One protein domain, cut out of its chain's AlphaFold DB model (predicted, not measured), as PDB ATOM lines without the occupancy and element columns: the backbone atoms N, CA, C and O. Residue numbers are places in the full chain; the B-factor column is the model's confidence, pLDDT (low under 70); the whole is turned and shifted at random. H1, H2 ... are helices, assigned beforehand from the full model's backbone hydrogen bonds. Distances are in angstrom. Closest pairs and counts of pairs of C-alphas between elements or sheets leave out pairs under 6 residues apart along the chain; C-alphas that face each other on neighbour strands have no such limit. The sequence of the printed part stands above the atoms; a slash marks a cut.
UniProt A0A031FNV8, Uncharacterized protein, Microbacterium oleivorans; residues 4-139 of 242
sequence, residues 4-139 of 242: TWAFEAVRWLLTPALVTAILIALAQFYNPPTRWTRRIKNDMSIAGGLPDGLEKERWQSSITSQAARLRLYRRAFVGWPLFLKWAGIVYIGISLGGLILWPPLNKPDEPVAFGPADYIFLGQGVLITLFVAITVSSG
ATOM      1  N   THR A   4      75.036  29.204  37.609       62.53
ATOM      2  CA  THR A   4      74.526  30.572  37.753       62.53
ATOM      3  C   THR A   4      73.584  30.991  36.625       62.53
ATOM      4  O   THR A   4      72.545  31.581  36.903       62.53
ATOM      5  N   TRP A   5      73.865  30.624  35.368       67.62
ATOM      6  CA  TRP A   5      72.968  30.955  34.247       67.62
ATOM      7  C   TRP A   5      71.652  30.176  34.304       67.62
ATOM      8  O   TRP A   5      70.617  30.710  33.918       67.62
ATOM      9  N   ALA A   6      71.669  28.930  34.792       64.00
ATOM     10  CA  ALA A   6      70.459  28.127  34.933       64.00
ATOM     11  C   ALA A   6      69.565  28.705  36.037       64.00
ATOM     12  O   ALA A   6      68.358  28.828  35.851       64.00
ATOM     13  N   PHE A   7      70.162  29.137  37.150       68.44
ATOM     14  CA  PHE A   7      69.439  29.799  38.231       68.44
ATOM     15  C   PHE A   7      68.847  31.147  37.797       68.44
ATOM     16  O   PHE A   7      67.674  31.408  38.057       68.44
ATOM     17  N   GLU A   8      69.603  31.980  37.077       66.50
ATOM     18  CA  GLU A   8      69.086  33.242  36.533       66.50
ATOM     19  C   GLU A   8      67.997  33.018  35.482       66.50
ATOM     20  O   GLU A   8      66.960  33.677  35.535       66.50
ATOM     21  N   ALA A   9      68.168  32.048  34.580       63.34
ATOM     22  CA  ALA A   9      67.153  31.697  33.592       63.34
ATOM     23  C   ALA A   9      65.861  31.192  34.254       63.34
ATOM     24  O   ALA A   9      64.776  31.603  33.851       63.34
ATOM     25  N   VAL A  10      65.959  30.359  35.298       65.00
ATOM     26  CA  VAL A  10      64.805  29.893  36.091       65.00
ATOM     27  C   VAL A  10      64.149  31.052  36.843       65.00
ATOM     28  O   VAL A  10      62.924  31.137  36.886       65.00
ATOM     29  N   ARG A  11      64.935  31.984  37.386       68.50
ATOM     30  CA  ARG A  11      64.427  33.172  38.084       68.50
ATOM     31  C   ARG A  11      63.682  34.113  37.134       68.50
ATOM     32  O   ARG A  11      62.616  34.603  37.491       68.50
ATOM     33  N   TRP A  12      64.175  34.271  35.907       65.06
ATOM     34  CA  TRP A  12      63.459  34.931  34.811       65.06
ATOM     35  C   TRP A  12      62.189  34.173  34.406       65.06
ATOM     36  O   TRP A  12      61.156  34.796  34.153       65.06
ATOM     37  N   LEU A  13      62.235  32.836  34.395       61.09
ATOM     38  CA  LEU A  13      61.094  31.982  34.050       61.09
ATOM     39  C   LEU A  13      59.950  32.054  35.071       61.09
ATOM     40  O   LEU A  13      58.783  31.904  34.717       61.09
ATOM     41  N   LEU A  14      60.292  32.294  36.335       66.06
ATOM     42  CA  LEU A  14      59.356  32.422  37.449       66.06
ATOM     43  C   LEU A  14      58.868  33.859  37.666       66.06
ATOM     44  O   LEU A  14      58.099  34.097  38.598       66.06
ATOM     45  N   THR A  15      59.279  34.815  36.821       68.00
ATOM     46  CA  THR A  15      58.755  36.180  36.918       68.00
ATOM     47  C   THR A  15      57.234  36.163  36.746       68.00
ATOM     48  O   THR A  15      56.709  35.492  35.844       68.00
ATOM     49  N   PRO A  16      56.490  36.912  37.577       65.88
ATOM     50  CA  PRO A  16      55.042  37.034  37.447       65.88
ATOM     51  C   PRO A  16      54.603  37.429  36.035       65.88
ATOM     52  O   PRO A  16      53.553  36.986  35.569       65.88
ATOM     53  N   ALA A  17      55.425  38.213  35.331       62.06
ATOM     54  CA  ALA A  17      55.203  38.596  33.946       62.06
ATOM     55  C   ALA A  17      55.189  37.401  32.982       62.06
ATOM     56  O   ALA A  17      54.244  37.256  32.199       62.06
ATOM     57  N   LEU A  18      56.183  36.510  33.062       68.69
ATOM     58  CA  LEU A  18      56.237  35.336  32.194       68.69
ATOM     59  C   LEU A  18      55.128  34.335  32.537       68.69
ATOM     60  O   LEU A  18      54.443  33.840  31.639       68.69
ATOM     61  N   VAL A  19      54.891  34.091  33.829       70.56
ATOM     62  CA  VAL A  19      53.795  33.226  34.297       70.56
ATOM     63  C   VAL A  19      52.449  33.745  33.787       70.56
ATOM     64  O   VAL A  19      51.652  32.982  33.242       70.56
ATOM     65  N   THR A  20      52.216  35.054  33.873       66.62
ATOM     66  CA  THR A  20      51.006  35.699  33.350       66.62
ATOM     67  C   THR A  20      50.868  35.518  31.838       66.62
ATOM     68  O   THR A  20      49.793  35.155  31.357       66.62
ATOM     69  N   ALA A  21      51.946  35.720  31.076       67.00
ATOM     70  CA  ALA A  21      51.933  35.524  29.629       67.00
ATOM     71  C   ALA A  21      51.581  34.072  29.251       67.00
ATOM     72  O   ALA A  21      50.757  33.843  28.359       67.00
ATOM     73  N   ILE A  22      52.135  33.090  29.973       71.44
ATOM     74  CA  ILE A  22      51.826  31.666  29.794       71.44
ATOM     75  C   ILE A  22      50.357  31.383  30.125       71.44
ATOM     76  O   ILE A  22      49.675  30.724  29.341       71.44
ATOM     77  N   LEU A  23      49.833  31.908  31.235       71.12
ATOM     78  CA  LEU A  23      48.428  31.726  31.615       71.12
ATOM     79  C   LEU A  23      47.467  32.299  30.564       71.12
ATOM     80  O   LEU A  23      46.456  31.672  30.245       71.12
ATOM     81  N   ILE A  24      47.798  33.441  29.962       67.75
ATOM     82  CA  ILE A  24      47.005  34.055  28.887       67.75
ATOM     83  C   ILE A  24      47.060  33.219  27.607       67.75
ATOM     84  O   ILE A  24      46.035  33.024  26.946       67.75
ATOM     85  N   ALA A  25      48.232  32.682  27.265       67.38
ATOM     86  CA  ALA A  25      48.363  31.747  26.155       67.38
ATOM     87  C   ALA A  25      47.537  30.472  26.407       67.38
ATOM     88  O   ALA A  25      46.816  30.006  25.521       67.38
ATOM     89  N   LEU A  26      47.557  29.952  27.639       67.81
ATOM     90  CA  LEU A  26      46.771  28.791  28.047       67.81
ATOM     91  C   LEU A  26      45.262  29.069  28.043       67.81
ATOM     92  O   LEU A  26      44.483  28.198  27.651       67.81
ATOM     93  N   ALA A  27      44.830  30.288  28.373       66.69
ATOM     94  CA  ALA A  27      43.424  30.690  28.334       66.69
ATOM     95  C   ALA A  27      42.787  30.506  26.942       66.69
ATOM     96  O   ALA A  27      41.598  30.196  26.838       66.69
ATOM     97  N   GLN A  28      43.573  30.595  25.862       63.19
ATOM     98  CA  GLN A  28      43.093  30.333  24.499       63.19
ATOM     99  C   GLN A  28      42.647  28.873  24.300       63.19
ATOM    100  O   GLN A  28      41.723  28.608  23.524       63.19
ATOM    101  N   PHE A  29      43.232  27.917  25.033       63.31
ATOM    102  CA  PHE A  29      42.789  26.518  25.019       63.31
ATOM    103  C   PHE A  29      41.450  26.310  25.733       63.31
ATOM    104  O   PHE A  29      40.726  25.367  25.407       63.31
ATOM    105  N   TYR A  30      41.087  27.210  26.647       63.66
ATOM    106  CA  TYR A  30      39.802  27.200  27.347       63.66
ATOM    107  C   TYR A  30      38.686  27.918  26.581       63.66
ATOM    108  O   TYR A  30      37.542  27.935  27.038       63.66
ATOM    109  N   ASN A  31      38.974  28.450  25.387       69.12
ATOM    110  CA  ASN A  31      37.963  29.052  24.529       69.12
ATOM    111  C   ASN A  31      36.846  28.023  24.223       69.12
ATOM    112  O   ASN A  31      37.144  26.944  23.687       69.12
ATOM    113  N   PRO A  32      35.564  28.315  24.536       68.75
ATOM    114  CA  PRO A  32      34.466  27.355  24.414       68.75
ATOM    115  C   PRO A  32      34.371  26.629  23.062       68.75
ATOM    116  O   PRO A  32      34.193  25.409  23.072       68.75
ATOM    117  N   PRO A  33      34.560  27.287  21.896       72.44
ATOM    118  CA  PRO A  33      34.538  26.604  20.610       72.44
ATOM    119  C   PRO A  33      35.643  25.554  20.478       72.44
ATOM    120  O   PRO A  33      35.378  24.459  19.983       72.44
ATOM    121  N   THR A  34      36.861  25.855  20.933       73.19
ATOM    122  CA  THR A  34      38.007  24.936  20.876       73.19
ATOM    123  C   THR A  34      37.788  23.747  21.806       73.19
ATOM    124  O   THR A  34      37.913  22.597  21.379       73.19
ATOM    125  N   ARG A  35      37.375  24.013  23.053       76.69
ATOM    126  CA  ARG A  35      37.061  22.985  24.055       76.69
ATOM    127  C   ARG A  35      35.975  22.029  23.563       76.69
ATOM    128  O   ARG A  35      36.141  20.814  23.645       76.69
ATOM    129  N   TRP A  36      34.874  22.558  23.039       80.69
ATOM    130  CA  TRP A  36      33.759  21.740  22.558       80.69
ATOM    131  C   TRP A  36      34.089  20.993  21.273       80.69
ATOM    132  O   TRP A  36      33.684  19.850  21.132       80.69
ATOM    133  N   THR A  37      34.878  21.582  20.369       85.12
ATOM    134  CA  THR A  37      35.342  20.869  19.169       85.12
ATOM    135  C   THR A  37      36.194  19.653  19.551       85.12
ATOM    136  O   THR A  37      36.000  18.575  19.000       85.12
ATOM    137  N   ARG A  38      37.099  19.801  20.532       84.38
ATOM    138  CA  ARG A  38      37.897  18.680  21.058       84.38
ATOM    139  C   ARG A  38      37.021  17.604  21.693       84.38
ATOM    140  O   ARG A  38      37.197  16.433  21.382       84.38
ATOM    141  N   ARG A  39      36.060  18.003  22.530       86.12
ATOM    142  CA  ARG A  39      35.126  17.067  23.167       86.12
ATOM    143  C   ARG A  39      34.310  16.290  22.135       86.12
ATOM    144  O   ARG A  39      34.333  15.074  22.169       86.12
ATOM    145  N   ILE A  40      33.702  16.976  21.165       90.31
ATOM    146  CA  ILE A  40      32.938  16.339  20.080       90.31
ATOM    147  C   ILE A  40      33.806  15.347  19.298       90.31
ATOM    148  O   ILE A  40      33.336  14.264  18.971       90.31
ATOM    149  N   LYS A  41      35.072  15.685  19.017       91.69
ATOM    150  CA  LYS A  41      35.995  14.779  18.320       91.69
ATOM    151  C   LYS A  41      36.244  13.493  19.117       91.69
ATOM    152  O   LYS A  41      36.213  12.416  18.531       91.69
ATOM    153  N   ASN A  42      36.461  13.607  20.426       91.62
ATOM    154  CA  ASN A  42      36.642  12.450  21.305       91.62
ATOM    155  C   ASN A  42      35.343  11.637  21.438       91.62
ATOM    156  O   ASN A  42      35.362  10.417  21.332       91.62
ATOM    157  N   ASP A  43      34.205  12.307  21.604       92.25
ATOM    158  CA  ASP A  43      32.894  11.661  21.701       92.25
ATOM    159  C   ASP A  43      32.574  10.888  20.406       92.25
ATOM    160  O   ASP A  43      32.087   9.760  20.454       92.25
ATOM    161  N   MET A  44      32.923  11.446  19.240       92.94
ATOM    162  CA  MET A  44      32.812  10.763  17.946       92.94
ATOM    163  C   MET A  44      33.720   9.537  17.839       92.94
ATOM    164  O   MET A  44      33.284   8.529  17.286       92.94
ATOM    165  N   SER A  45      34.961   9.596  18.338       94.56
ATOM    166  CA  SER A  45      35.848   8.426  18.295       94.56
ATOM    167  C   SER A  45      35.334   7.299  19.186       94.56
ATOM    168  O   SER A  45      35.406   6.141  18.792       94.56
ATOM    169  N   ILE A  46      34.766   7.636  20.348       92.50
ATOM    170  CA  ILE A  46      34.126   6.663  21.242       92.50
ATOM    171  C   ILE A  46      32.901   6.052  20.553       92.50
ATOM    172  O   ILE A  46      32.798   4.835  20.452       92.50
ATOM    173  N   ALA A  47      32.010   6.885  20.007       93.94
ATOM    174  CA  ALA A  47      30.806   6.422  19.317       93.94
ATOM    175  C   ALA A  47      31.110   5.540  18.094       93.94
ATOM    176  O   ALA A  47      30.341   4.633  17.784       93.94
ATOM    177  N   GLY A  48      32.226   5.797  17.402       94.00
ATOM    178  CA  GLY A  48      32.691   4.983  16.279       94.00
ATOM    179  C   GLY A  48      33.176   3.587  16.680       94.00
ATOM    180  O   GLY A  48      33.122   2.683  15.853       94.00
ATOM    181  N   GLY A  49      33.614   3.403  17.930       95.81
ATOM    182  CA  GLY A  49      34.056   2.111  18.464       95.81
ATOM    183  C   GLY A  49      32.953   1.272  19.115       95.81
ATOM    184  O   GLY A  49      33.207   0.123  19.465       95.81
ATOM    185  N   LEU A  50      31.747   1.819  19.298       96.00
ATOM    186  CA  LEU A  50      30.633   1.105  19.927       96.00
ATOM    187  C   LEU A  50      29.871   0.232  18.909       96.00
ATOM    188  O   LEU A  50      29.647   0.672  17.770       96.00
ATOM    189  N   PRO A  51      29.419  -0.973  19.314       96.50
ATOM    190  CA  PRO A  51      28.508  -1.777  18.507       96.50
ATOM    191  C   PRO A  51      27.168  -1.054  18.324       96.50
ATOM    192  O   PRO A  51      26.812  -0.158  19.096       96.50
ATOM    193  N   ASP A  52      26.422  -1.429  17.287       97.19
ATOM    194  CA  ASP A  52      25.096  -0.860  17.058       97.19
ATOM    195  C   ASP A  52      24.144  -1.242  18.200       97.19
ATOM    196  O   ASP A  52      24.061  -2.399  18.610       97.19
ATOM    197  N   GLY A  53      23.457  -0.241  18.750       96.25
ATOM    198  CA  GLY A  53      22.574  -0.400  19.898       96.25
ATOM    199  C   GLY A  53      22.242   0.927  20.580       96.25
ATOM    200  O   GLY A  53      22.735   1.994  20.204       96.25
ATOM    201  N   LEU A  54      21.427   0.844  21.635       95.31
ATOM    202  CA  LEU A  54      20.916   2.002  22.383       95.31
ATOM    203  C   LEU A  54      22.026   2.919  22.922       95.31
ATOM    204  O   LEU A  54      21.848   4.135  23.008       95.31
ATOM    205  N   GLU A  55      23.180   2.367  23.295       93.06
ATOM    206  CA  GLU A  55      24.305   3.164  23.794       93.06
ATOM    207  C   GLU A  55      24.906   4.055  22.705       93.06
ATOM    208  O   GLU A  55      25.137   5.246  22.933       93.06
ATOM    209  N   LYS A  56      25.093   3.511  21.499       95.06
ATOM    210  CA  LYS A  56      25.600   4.257  20.346       95.06
ATOM    211  C   LYS A  56      24.635   5.369  19.940       95.06
ATOM    212  O   LYS A  56      25.072   6.494  19.700       95.06
ATOM    213  N   GLU A  57      23.332   5.098  19.952       94.31
ATOM    214  CA  GLU A  57      22.294   6.103  19.683       94.31
ATOM    215  C   GLU A  57      22.312   7.249  20.705       94.31
ATOM    216  O   GLU A  57      22.257   8.426  20.332       94.31
ATOM    217  N   ARG A  58      22.460   6.939  22.002       92.75
ATOM    218  CA  ARG A  58      22.595   7.958  23.059       92.75
ATOM    219  C   ARG A  58      23.819   8.842  22.834       92.75
ATOM    220  O   ARG A  58      23.717  10.069  22.942       92.75
ATOM    221  N   TRP A  59      24.957   8.249  22.476       92.81
ATOM    222  CA  TRP A  59      26.167   8.997  22.136       92.81
ATOM    223  C   TRP A  59      25.968   9.888  20.907       92.81
ATOM    224  O   TRP A  59      26.294  11.073  20.955       92.81
ATOM    225  N   GLN A  60      25.365   9.372  19.835       93.25
ATOM    226  CA  GLN A  60      25.059  10.151  18.631       93.25
ATOM    227  C   GLN A  60      24.107  11.325  18.921       93.25
ATOM    228  O   GLN A  60      24.334  12.446  18.453       93.25
ATOM    229  N   SER A  61      23.083  11.119  19.750       92.62
ATOM    230  CA  SER A  61      22.167  12.180  20.196       92.62
ATOM    231  C   SER A  61      22.883  13.261  21.026       92.62
ATOM    232  O   SER A  61      22.684  14.466  20.830       92.62
ATOM    233  N   SER A  62      23.808  12.857  21.902       89.19
ATOM    234  CA  SER A  62      24.662  13.794  22.644       89.19
ATOM    235  C   SER A  62      25.573  14.597  21.708       89.19
ATOM    236  O   SER A  62      25.635  15.825  21.808       89.19
ATOM    237  N   ILE A  63      26.229  13.938  20.748       90.81
ATOM    238  CA  ILE A  63      27.121  14.576  19.769       90.81
ATOM    239  C   ILE A  63      26.361  15.593  18.918       90.81
ATOM    240  O   ILE A  63      26.825  16.723  18.750       90.81
ATOM    241  N   THR A  64      25.179  15.236  18.411       91.31
ATOM    242  CA  THR A  64      24.347  16.152  17.612       91.31
ATOM    243  C   THR A  64      23.904  17.360  18.436       91.31
ATOM    244  O   THR A  64      24.021  18.498  17.972       91.31
ATOM    245  N   SER A  65      23.511  17.149  19.695       86.06
ATOM    246  CA  SER A  65      23.173  18.225  20.632       86.06
ATOM    247  C   SER A  65      24.363  19.156  20.906       86.06
ATOM    248  O   SER A  65      24.228  20.384  20.880       86.06
ATOM    249  N   GLN A  66      25.558  18.602  21.129       85.44
ATOM    250  CA  GLN A  66      26.784  19.381  21.322       85.44
ATOM    251  C   GLN A  66      27.181  20.149  20.052       85.44
ATOM    252  O   GLN A  66      27.547  21.324  20.130       85.44
ATOM    253  N   ALA A  67      27.053  19.531  18.876       87.62
ATOM    254  CA  ALA A  67      27.320  20.170  17.593       87.62
ATOM    255  C   ALA A  67      26.352  21.332  17.319       87.62
ATOM    256  O   ALA A  67      26.782  22.398  16.867       87.62
ATOM    257  N   ALA A  68      25.067  21.175  17.652       84.62
ATOM    258  CA  ALA A  68      24.074  22.245  17.564       84.62
ATOM    259  C   ALA A  68      24.433  23.427  18.481       84.62
ATOM    260  O   ALA A  68      24.449  24.582  18.040       84.62
ATOM    261  N   ARG A  69      24.832  23.153  19.732       81.56
ATOM    262  CA  ARG A  69      25.330  24.185  20.657       81.56
ATOM    263  C   ARG A  69      26.574  24.884  20.110       81.56
ATOM    264  O   ARG A  69      26.645  26.111  20.142       81.56
ATOM    265  N   LEU A  70      27.530  24.140  19.554       84.31
ATOM    266  CA  LEU A  70      28.737  24.714  18.955       84.31
ATOM    267  C   LEU A  70      28.410  25.621  17.759       84.31
ATOM    268  O   LEU A  70      29.000  26.694  17.630       84.31
ATOM    269  N   ARG A  71      27.448  25.238  16.908       84.44
ATOM    270  CA  ARG A  71      26.963  26.085  15.803       84.44
ATOM    271  C   ARG A  71      26.349  27.386  16.317       84.44
ATOM    272  O   ARG A  71      26.659  28.447  15.774       84.44
ATOM    273  N   LEU A  72      25.530  27.324  17.371       80.50
ATOM    274  CA  LEU A  72      24.965  28.514  18.015       80.50
ATOM    275  C   LEU A  72      26.061  29.428  18.569       80.50
ATOM    276  O   LEU A  72      26.044  30.626  18.300       80.50
ATOM    277  N   TYR A  73      27.056  28.873  19.263       76.81
ATOM    278  CA  TYR A  73      28.188  29.651  19.771       76.81
ATOM    279  C   TYR A  73      28.999  30.297  18.647       76.81
ATOM    280  O   TYR A  73      29.279  31.492  18.705       76.81
ATOM    281  N   ARG A  74      29.329  29.550  17.586       79.38
ATOM    282  CA  ARG A  74      30.054  30.105  16.431       79.38
ATOM    283  C   ARG A  74      29.283  31.251  15.776       79.38
ATOM    284  O   ARG A  74      29.899  32.253  15.440       79.38
ATOM    285  N   ARG A  75      27.955  31.135  15.641       79.62
ATOM    286  CA  ARG A  75      27.094  32.206  15.104       79.62
ATOM    287  C   ARG A  75      26.987  33.414  16.036       79.62
ATOM    288  O   ARG A  75      27.020  34.540  15.560       79.62
ATOM    289  N   ALA A  76      26.870  33.204  17.344       77.00
ATOM    290  CA  ALA A  76      26.782  34.302  18.304       77.00
ATOM    291  C   ALA A  76      28.090  35.107  18.376       77.00
ATOM    292  O   ALA A  76      28.071  36.331  18.499       77.00
ATOM    293  N   PHE A  77      29.227  34.424  18.253       70.94
ATOM    294  CA  PHE A  77      30.543  34.990  18.516       70.94
ATOM    295  C   PHE A  77      31.424  35.121  17.264       70.94
ATOM    296  O   PHE A  77      32.633  35.155  17.412       70.94
ATOM    297  N   VAL A  78      30.883  35.246  16.044       67.44
ATOM    298  CA  VAL A  78      31.665  35.223  14.776       67.44
ATOM    299  C   VAL A  78      32.910  36.135  14.778       67.44
ATOM    300  O   VAL A  78      33.946  35.745  14.251       67.44
ATOM    301  N   GLY A  79      32.849  37.318  15.401       64.88
ATOM    302  CA  GLY A  79      33.990  38.248  15.488       64.88
ATOM    303  C   GLY A  79      34.843  38.137  16.759       64.88
ATOM    304  O   GLY A  79      35.964  38.641  16.794       64.88
ATOM    305  N   TRP A  80      34.341  37.478  17.805       65.81
ATOM    306  CA  TRP A  80      34.980  37.452  19.125       65.81
ATOM    307  C   TRP A  80      36.304  36.665  19.156       65.81
ATOM    308  O   TRP A  80      37.267  37.183  19.715       65.81
ATOM    309  N   PRO A  81      36.434  35.483  18.511       63.88
ATOM    310  CA  PRO A  81      37.703  34.762  18.433       63.88
ATOM    311  C   PRO A  81      38.789  35.555  17.712       63.88
ATOM    312  O   PRO A  81      39.948  35.489  18.104       63.88
ATOM    313  N   LEU A  82      38.424  36.312  16.670       64.31
ATOM    314  CA  LEU A  82      39.385  37.114  15.919       64.31
ATOM    315  C   LEU A  82      39.852  38.313  16.750       64.31
ATOM    316  O   LEU A  82      41.050  38.558  16.836       64.31
ATOM    317  N   PHE A  83      38.921  39.007  17.413       71.19
ATOM    318  CA  PHE A  83      39.255  40.093  18.332       71.19
ATOM    319  C   PHE A  83      40.137  39.612  19.488       71.19
ATOM    320  O   PHE A  83      41.190  40.195  19.706       71.19
ATOM    321  N   LEU A  84      39.772  38.526  20.182       69.25
ATOM    322  CA  LEU A  84      40.578  37.985  21.283       69.25
ATOM    323  C   LEU A  84      41.959  37.513  20.826       69.25
ATOM    324  O   LEU A  84      42.926  37.677  21.566       69.25
ATOM    325  N   LYS A  85      42.071  36.953  19.615       65.06
ATOM    326  CA  LYS A  85      43.366  36.585  19.033       65.06
ATOM    327  C   LYS A  85      44.251  37.820  18.855       65.06
ATOM    328  O   LYS A  85      45.392  37.808  19.299       65.06
ATOM    329  N   TRP A  86      43.731  38.885  18.243       70.75
ATOM    330  CA  TRP A  86      44.497  40.118  18.034       70.75
ATOM    331  C   TRP A  86      44.776  40.867  19.332       70.75
ATOM    332  O   TRP A  86      45.902  41.298  19.538       70.75
ATOM    333  N   ALA A  87      43.798  40.963  20.231       72.00
ATOM    334  CA  ALA A  87      43.976  41.554  21.551       72.00
ATOM    335  C   ALA A  87      45.048  40.803  22.353       72.00
ATOM    336  O   ALA A  87      45.893  41.439  22.968       72.00
ATOM    337  N   GLY A  88      45.069  39.467  22.285       70.00
ATOM    338  CA  GLY A  88      46.116  38.649  22.894       70.00
ATOM    339  C   GLY A  88      47.500  38.909  22.294       70.00
ATOM    340  O   GLY A  88      48.453  39.088  23.042       70.00
ATOM    341  N   ILE A  89      47.615  38.993  20.963       70.50
ATOM    342  CA  ILE A  89      48.889  39.305  20.284       70.50
ATOM    343  C   ILE A  89      49.383  40.708  20.655       70.50
ATOM    344  O   ILE A  89      50.548  40.872  21.001       70.50
ATOM    345  N   VAL A  90      48.503  41.714  20.609       73.94
ATOM    346  CA  VAL A  90      48.833  43.098  20.978       73.94
ATOM    347  C   VAL A  90      49.246  43.174  22.444       73.94
ATOM    348  O   VAL A  90      50.249  43.805  22.751       73.94
ATOM    349  N   TYR A  91      48.522  42.491  23.331       74.44
ATOM    350  CA  TYR A  91      48.874  42.411  24.744       74.44
ATOM    351  C   TYR A  91      50.265  41.803  24.938       74.44
ATOM    352  O   TYR A  91      51.096  42.428  25.581       74.44
ATOM    353  N   ILE A  92      50.559  40.655  24.315       71.00
ATOM    354  CA  ILE A  92      51.892  40.032  24.372       71.00
ATOM    355  C   ILE A  92      52.969  40.997  23.861       71.00
ATOM    356  O   ILE A  92      54.019  41.117  24.485       71.00
ATOM    357  N   GLY A  93      52.712  41.712  22.762       73.50
ATOM    358  CA  GLY A  93      53.641  42.704  22.216       73.50
ATOM    359  C   GLY A  93      53.908  43.866  23.178       73.50
ATOM    360  O   GLY A  93      55.063  44.224  23.389       73.50
ATOM    361  N   ILE A  94      52.860  44.412  23.806       75.56
ATOM    362  CA  ILE A  94      52.981  45.457  24.834       75.56
ATOM    363  C   ILE A  94      53.724  44.918  26.058       75.56
ATOM    364  O   ILE A  94      54.585  45.611  26.588       75.56
ATOM    365  N   SER A  95      53.440  43.686  26.490       69.81
ATOM    366  CA  SER A  95      54.119  43.080  27.632       69.81
ATOM    367  C   SER A  95      55.603  42.853  27.367       69.81
ATOM    368  O   SER A  95      56.429  43.208  28.199       69.81
ATOM    369  N   LEU A  96      55.960  42.327  26.195       70.06
ATOM    370  CA  LEU A  96      57.357  42.156  25.795       70.06
ATOM    371  C   LEU A  96      58.070  43.506  25.662       70.06
ATOM    372  O   LEU A  96      59.173  43.658  26.174       70.06
ATOM    373  N   GLY A  97      57.432  44.502  25.039       74.44
ATOM    374  CA  GLY A  97      57.974  45.861  24.960       74.44
ATOM    375  C   GLY A  97      58.177  46.488  26.342       74.44
ATOM    376  O   GLY A  97      59.217  47.084  26.599       74.44
ATOM    377  N   GLY A  98      57.224  46.290  27.254       74.12
ATOM    378  CA  GLY A  98      57.321  46.734  28.641       74.12
ATOM    379  C   GLY A  98      58.456  46.054  29.403       74.12
ATOM    380  O   GLY A  98      59.193  46.745  30.091       74.12
ATOM    381  N   LEU A  99      58.654  44.743  29.229       69.75
ATOM    382  CA  LEU A  99      59.773  44.003  29.831       69.75
ATOM    383  C   LEU A  99      61.145  44.460  29.312       69.75
ATOM    384  O   LEU A  99      62.121  44.416  30.054       69.75
ATOM    385  N   ILE A 100      61.227  44.887  28.048       71.06
ATOM    386  CA  ILE A 100      62.463  45.425  27.458       71.06
ATOM    387  C   ILE A 100      62.753  46.831  27.997       71.06
ATOM    388  O   ILE A 100      63.896  47.143  28.318       71.06
ATOM    389  N   LEU A 101      61.727  47.684  28.082       77.31
ATOM    390  CA  LEU A 101      61.866  49.072  28.534       77.31
ATOM    391  C   LEU A 101      62.042  49.185  30.054       77.31
ATOM    392  O   LEU A 101      62.746  50.075  30.527       77.31
ATOM    393  N   TRP A 102      61.421  48.279  30.808       77.62
ATOM    394  CA  TRP A 102      61.481  48.200  32.261       77.62
ATOM    395  C   TRP A 102      61.810  46.762  32.668       77.62
ATOM    396  O   TRP A 102      60.911  45.917  32.718       77.62
ATOM    397  N   PRO A 103      63.090  46.462  32.944       69.50
ATOM    398  CA  PRO A 103      63.479  45.119  33.320       69.50
ATOM    399  C   PRO A 103      62.757  44.673  34.607       69.50
ATOM    400  O   PRO A 103      62.584  45.471  35.531       69.50
ATOM    401  N   PRO A 104      62.320  43.404  34.679       63.94
ATOM    402  CA  PRO A 104      61.574  42.859  35.813       63.94
ATOM    403  C   PRO A 104      62.435  42.699  37.068       63.94
ATOM    404  O   PRO A 104      61.921  42.719  38.176       63.94
ATOM    405  N   LEU A 105      63.755  42.588  36.927       67.56
ATOM    406  CA  LEU A 105      64.663  42.492  38.062       67.56
ATOM    407  C   LEU A 105      65.291  43.854  38.330       67.56
ATOM    408  O   LEU A 105      65.934  44.433  37.451       67.56
ATOM    409  N   ASN A 106      65.128  44.334  39.561       70.44
ATOM    410  CA  ASN A 106      65.925  45.446  40.048       70.44
ATOM    411  C   ASN A 106      67.389  45.023  40.177       70.44
ATOM    412  O   ASN A 106      67.721  43.832  40.254       70.44
ATOM    413  N   LYS A 107      68.274  46.017  40.204       75.94
ATOM    414  CA  LYS A 107      69.690  45.767  40.450       75.94
ATOM    415  C   LYS A 107      69.876  45.166  41.856       75.94
ATOM    416  O   LYS A 107      69.079  45.447  42.750       75.94
ATOM    417  N   PRO A 108      70.894  44.311  42.063       69.94
ATOM    418  CA  PRO A 108      71.084  43.570  43.317       69.94
ATOM    419  C   PRO A 108      71.289  44.445  44.569       69.94
ATOM    420  O   PRO A 108      71.200  43.938  45.682       69.94
ATOM    421  N   ASP A 109      71.556  45.734  44.392       78.38
ATOM    422  CA  ASP A 109      71.715  46.774  45.409       78.38
ATOM    423  C   ASP A 109      70.400  47.458  45.830       78.38
ATOM    424  O   ASP A 109      70.388  48.233  46.787       78.38
ATOM    425  N   GLU A 110      69.276  47.160  45.173       73.94
ATOM    426  CA  GLU A 110      67.976  47.742  45.510       73.94
ATOM    427  C   GLU A 110      67.185  46.879  46.517       73.94
ATOM    428  O   GLU A 110      67.204  45.648  46.457       73.94
ATOM    429  N   PRO A 111      66.425  47.502  47.440       74.88
ATOM    430  CA  PRO A 111      65.751  46.801  48.537       74.88
ATOM    431  C   PRO A 111      64.562  45.932  48.095       74.88
ATOM    432  O   PRO A 111      64.034  45.157  48.893       74.88
ATOM    433  N   VAL A 112      64.108  46.061  46.846       74.88
ATOM    434  CA  VAL A 112      62.941  45.344  46.323       74.88
ATOM    435  C   VAL A 112      63.399  44.373  45.244       74.88
ATOM    436  O   VAL A 112      63.960  44.788  44.237       74.88
ATOM    437  N   ALA A 113      63.131  43.080  45.436       67.12
ATOM    438  CA  ALA A 113      63.575  42.019  44.527       67.12
ATOM    439  C   ALA A 113      62.904  42.053  43.139       67.12
ATOM    440  O   ALA A 113      63.405  41.423  42.208       67.12
ATOM    441  N   PHE A 114      61.782  42.763  43.016       71.56
ATOM    442  CA  PHE A 114      60.982  42.877  41.801       71.56
ATOM    443  C   PHE A 114      60.920  44.331  41.350       71.56
ATOM    444  O   PHE A 114      60.681  45.237  42.152       71.56
ATOM    445  N   GLY A 115      61.121  44.540  40.058       74.19
ATOM    446  CA  GLY A 115      61.048  45.843  39.431       74.19
ATOM    447  C   GLY A 115      59.612  46.320  39.221       74.19
ATOM    448  O   GLY A 115      58.656  45.545  39.320       74.19
ATOM    449  N   PRO A 116      59.425  47.606  38.879       73.44
ATOM    450  CA  PRO A 116      58.106  48.189  38.628       73.44
ATOM    451  C   PRO A 116      57.292  47.415  37.579       73.44
ATOM    452  O   PRO A 116      56.072  47.298  37.693       73.44
ATOM    453  N   ALA A 117      57.972  46.846  36.579       71.00
ATOM    454  CA  ALA A 117      57.358  46.022  35.546       71.00
ATOM    455  C   ALA A 117      56.682  44.771  36.115       71.00
ATOM    456  O   ALA A 117      55.557  44.463  35.726       71.00
ATOM    457  N   ASP A 118      57.311  44.086  37.070       69.06
ATOM    458  CA  ASP A 118      56.750  42.871  37.662       69.06
ATOM    459  C   ASP A 118      55.450  43.153  38.416       69.06
ATOM    460  O   ASP A 118      54.493  42.389  38.287       69.06
ATOM    461  N   TYR A 119      55.351  44.283  39.120       72.38
ATOM    462  CA  TYR A 119      54.107  44.688  39.783       72.38
ATOM    463  C   TYR A 119      52.997  45.037  38.788       72.38
ATOM    464  O   TYR A 119      51.844  44.640  38.983       72.38
ATOM    465  N   ILE A 120      53.334  45.740  37.703       76.00
ATOM    466  CA  ILE A 120      52.378  46.074  36.639       76.00
ATOM    467  C   ILE A 120      51.863  44.793  35.976       76.00
ATOM    468  O   ILE A 120      50.653  44.633  35.802       76.00
ATOM    469  N   PHE A 121      52.754  43.858  35.648       71.50
ATOM    470  CA  PHE A 121      52.370  42.604  35.010       71.50
ATOM    471  C   PHE A 121      51.611  41.666  35.939       71.50
ATOM    472  O   PHE A 121      50.666  41.021  35.489       71.50
ATOM    473  N   LEU A 122      51.952  41.624  37.227       71.31
ATOM    474  CA  LEU A 122      51.204  40.858  38.223       71.31
ATOM    475  C   LEU A 122      49.782  41.420  38.374       71.31
ATOM    476  O   LEU A 122      48.812  40.664  38.311       71.31
ATOM    477  N   GLY A 123      49.635  42.747  38.468       75.38
ATOM    478  CA  GLY A 123      48.328  43.410  38.494       75.38
ATOM    479  C   GLY A 123      47.495  43.133  37.236       75.38
ATOM    480  O   GLY A 123      46.325  42.754  37.331       75.38
ATOM    481  N   GLN A 124      48.100  43.245  36.050       76.44
ATOM    482  CA  GLN A 124      47.440  42.904  34.785       76.44
ATOM    483  C   GLN A 124      47.052  41.422  34.718       76.44
ATOM    484  O   GLN A 124      45.939  41.099  34.304       76.44
ATOM    485  N   GLY A 125      47.928  40.523  35.165       71.00
ATOM    486  CA  GLY A 125      47.688  39.085  35.167       71.00
ATOM    487  C   GLY A 125      46.523  38.674  36.050       71.00
ATOM    488  O   GLY A 125      45.691  37.871  35.622       71.00
ATOM    489  N   VAL A 126      46.393  39.279  37.231       74.81
ATOM    490  CA  VAL A 126      45.234  39.077  38.111       74.81
ATOM    491  C   VAL A 126      43.948  39.552  37.433       74.81
ATOM    492  O   VAL A 126      42.976  38.799  37.380       74.81
ATOM    493  N   LEU A 127      43.937  40.758  36.852       77.06
ATOM    494  CA  LEU A 127      42.750  41.303  36.179       77.06
ATOM    495  C   LEU A 127      42.330  40.470  34.964       77.06
ATOM    496  O   LEU A 127      41.141  40.217  34.768       77.06
ATOM    497  N   ILE A 128      43.291  40.006  34.165       73.56
ATOM    498  CA  ILE A 128      43.014  39.164  33.000       73.56
ATOM    499  C   ILE A 128      42.542  37.783  33.436       73.56
ATOM    500  O   ILE A 128      41.582  37.272  32.865       73.56
ATOM    501  N   THR A 129      43.153  37.191  34.463       67.81
ATOM    502  CA  THR A 129      42.706  35.906  35.016       67.81
ATOM    503  C   THR A 129      41.282  36.019  35.542       67.81
ATOM    504  O   THR A 129      40.453  35.172  35.220       67.81
ATOM    505  N   LEU A 130      40.960  37.093  36.266       71.44
ATOM    506  CA  LEU A 130      39.608  37.363  36.746       71.44
ATOM    507  C   LEU A 130      38.629  37.546  35.578       71.44
ATOM    508  O   LEU A 130      37.562  36.937  35.562       71.44
ATOM    509  N   PHE A 131      39.008  38.322  34.560       71.56
ATOM    510  CA  PHE A 131      38.199  38.517  33.360       71.56
ATOM    511  C   PHE A 131      37.948  37.196  32.624       71.56
ATOM    512  O   PHE A 131      36.805  36.879  32.299       71.56
ATOM    513  N   VAL A 132      38.988  36.395  32.383       69.56
ATOM    514  CA  VAL A 132      38.879  35.079  31.743       69.56
ATOM    515  C   VAL A 132      38.024  34.154  32.598       69.56
ATOM    516  O   VAL A 132      37.115  33.531  32.058       69.56
ATOM    517  N   ALA A 133      38.246  34.101  33.911       66.50
ATOM    518  CA  ALA A 133      37.451  33.296  34.827       66.50
ATOM    519  C   ALA A 133      35.969  33.672  34.725       66.50
ATOM    520  O   ALA A 133      35.153  32.795  34.465       66.50
ATOM    521  N   ILE A 134      35.615  34.957  34.801       64.44
ATOM    522  CA  ILE A 134      34.229  35.443  34.686       64.44
ATOM    523  C   ILE A 134      33.636  35.130  33.302       64.44
ATOM    524  O   ILE A 134      32.504  34.652  33.184       64.44
ATOM    525  N   THR A 135      34.391  35.367  32.231       61.69
ATOM    526  CA  THR A 135      33.872  35.257  30.857       61.69
ATOM    527  C   THR A 135      33.769  33.800  30.392       61.69
ATOM    528  O   THR A 135      32.820  33.432  29.703       61.69
ATOM    529  N   VAL A 136      34.717  32.946  30.780       63.66
ATOM    530  CA  VAL A 136      34.741  31.520  30.416       63.66
ATOM    531  C   VAL A 136      33.796  30.704  31.297       63.66
ATOM    532  O   VAL A 136      33.119  29.817  30.778       63.66
ATOM    533  N   SER A 137      33.709  30.998  32.601       55.88
ATOM    534  CA  SER A 137      32.830  30.246  33.515       55.88
ATOM    535  C   SER A 137      31.347  30.546  33.297       55.88
ATOM    536  O   SER A 137      30.520  29.648  33.436       55.88
ATOM    537  N   SER A 138      30.994  31.771  32.897       59.91
ATOM    538  CA  SER A 138      29.587  32.176  32.798       59.91
ATOM    539  C   SER A 138      28.856  31.641  31.564       59.91
ATOM    540  O   SER A 138      27.625  31.665  31.536       59.91
ATOM    541  N   GLY A 139      29.568  31.191  30.516       62.34
ATOM    542  CA  GLY A 139      28.945  30.802  29.236       62.34
ATOM    543  C   GLY A 139      28.136  31.939  28.586       62.34
ATOM    544  O   GLY A 139      27.282  31.708  27.726       62.34
TER     545      GLY A 139
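This is residues 4 to 139 of the 242 residues of an uncharacterized protein of Microbacterium oleivorans (UniProt A0A031FNV8). A two-helix arm, H3 and H4 folded back on each other, extends at a slant from one end of a loose bundle of three helices, H2, H5 and H6, whose centres make a triangle. At the opposite end of the bundle lie H1, whose residues 4 to 10 stick out, and the loop of residues 102 to 115. The printed part has 136 residues with six named helices, H1 to H6 in chain order, and no named strand; the class is all helix. It is only just loose, close to extended, with a radius of gyration of the C-alphas of 21.3 A, and spans 73 by 34 by 20 A.

The longest helix, H4, holds residues 54 to 76 and measures 33.1 A from C-alpha 54 at (20.916, 2.002, 22.383) to C-alpha 76 at (26.782, 34.302, 18.304). Before it, H3 holds residues 32 to 49 over 25.9 A; after it, H5 holds residues 80 to 101 over 30.8 A. H2 is residues 16 to 30, 20.8 A, and H6 is residues 116 to 137, 31.4 A, ending at C-alpha 137 at (32.830, 30.246, 33.515). H1, residues 4 to 13, is 14.0 A long and begins at C-alpha 4 at (74.526, 30.572, 37.753).

H4 and H3 form a helical hairpin and touch at a shallow tilt of 20 degrees, opposite ways; their closest C-alphas, those of Ala 47 and Lys 56, are 5.7 A apart. H4 is apart from H2, H5 and H6. H3 is close to H2 but not clearly touching it, at a steep tilt of 50 degrees; the closest C-alphas are those of Phe 29 and Arg 35, at 6.8 A. H2, H5 and H6 form an up and down bundle, each helix running against the one before it in the chain. H2 touches H6 at a shallow tilt of 18 degrees, the same way, with the C-alphas of Ala 17 and Phe 121 closest at 5.0 A. H5 touches H2 with residues 88 to 95 alone, at a shallow tilt of 12 degrees, opposite ways; the closest C-alphas, of Ala 21 and Ile 92, are 6.9 A apart. The helical hairpin H5 and H6 only just touches, with 3 pairs of C-alphas within 8 A, the closest being those of Leu 99 and Ala 117 at 6.5 A. H1 touches no helix; it is close to H2 but not clearly touching, with the C-alphas of Leu 13 and Val 19 closest at 7.4 A. In H1, H3, H4, H5 and H6 every O i to N i+4 pair is within hydrogen-bond range; in H2, 8 of 11 are.

The C-alphas farthest apart, those of Gly 53 and Asp 109, are 72.7 A apart. The printed part has no cut. The link from H5 to H6, 14 residues, is long; the other four links are tight. The mean pLDDT of the printed part is 75.4, and 50 residues are under 70, among them residues 4 to 18, 24 to 32 and 132 to 139.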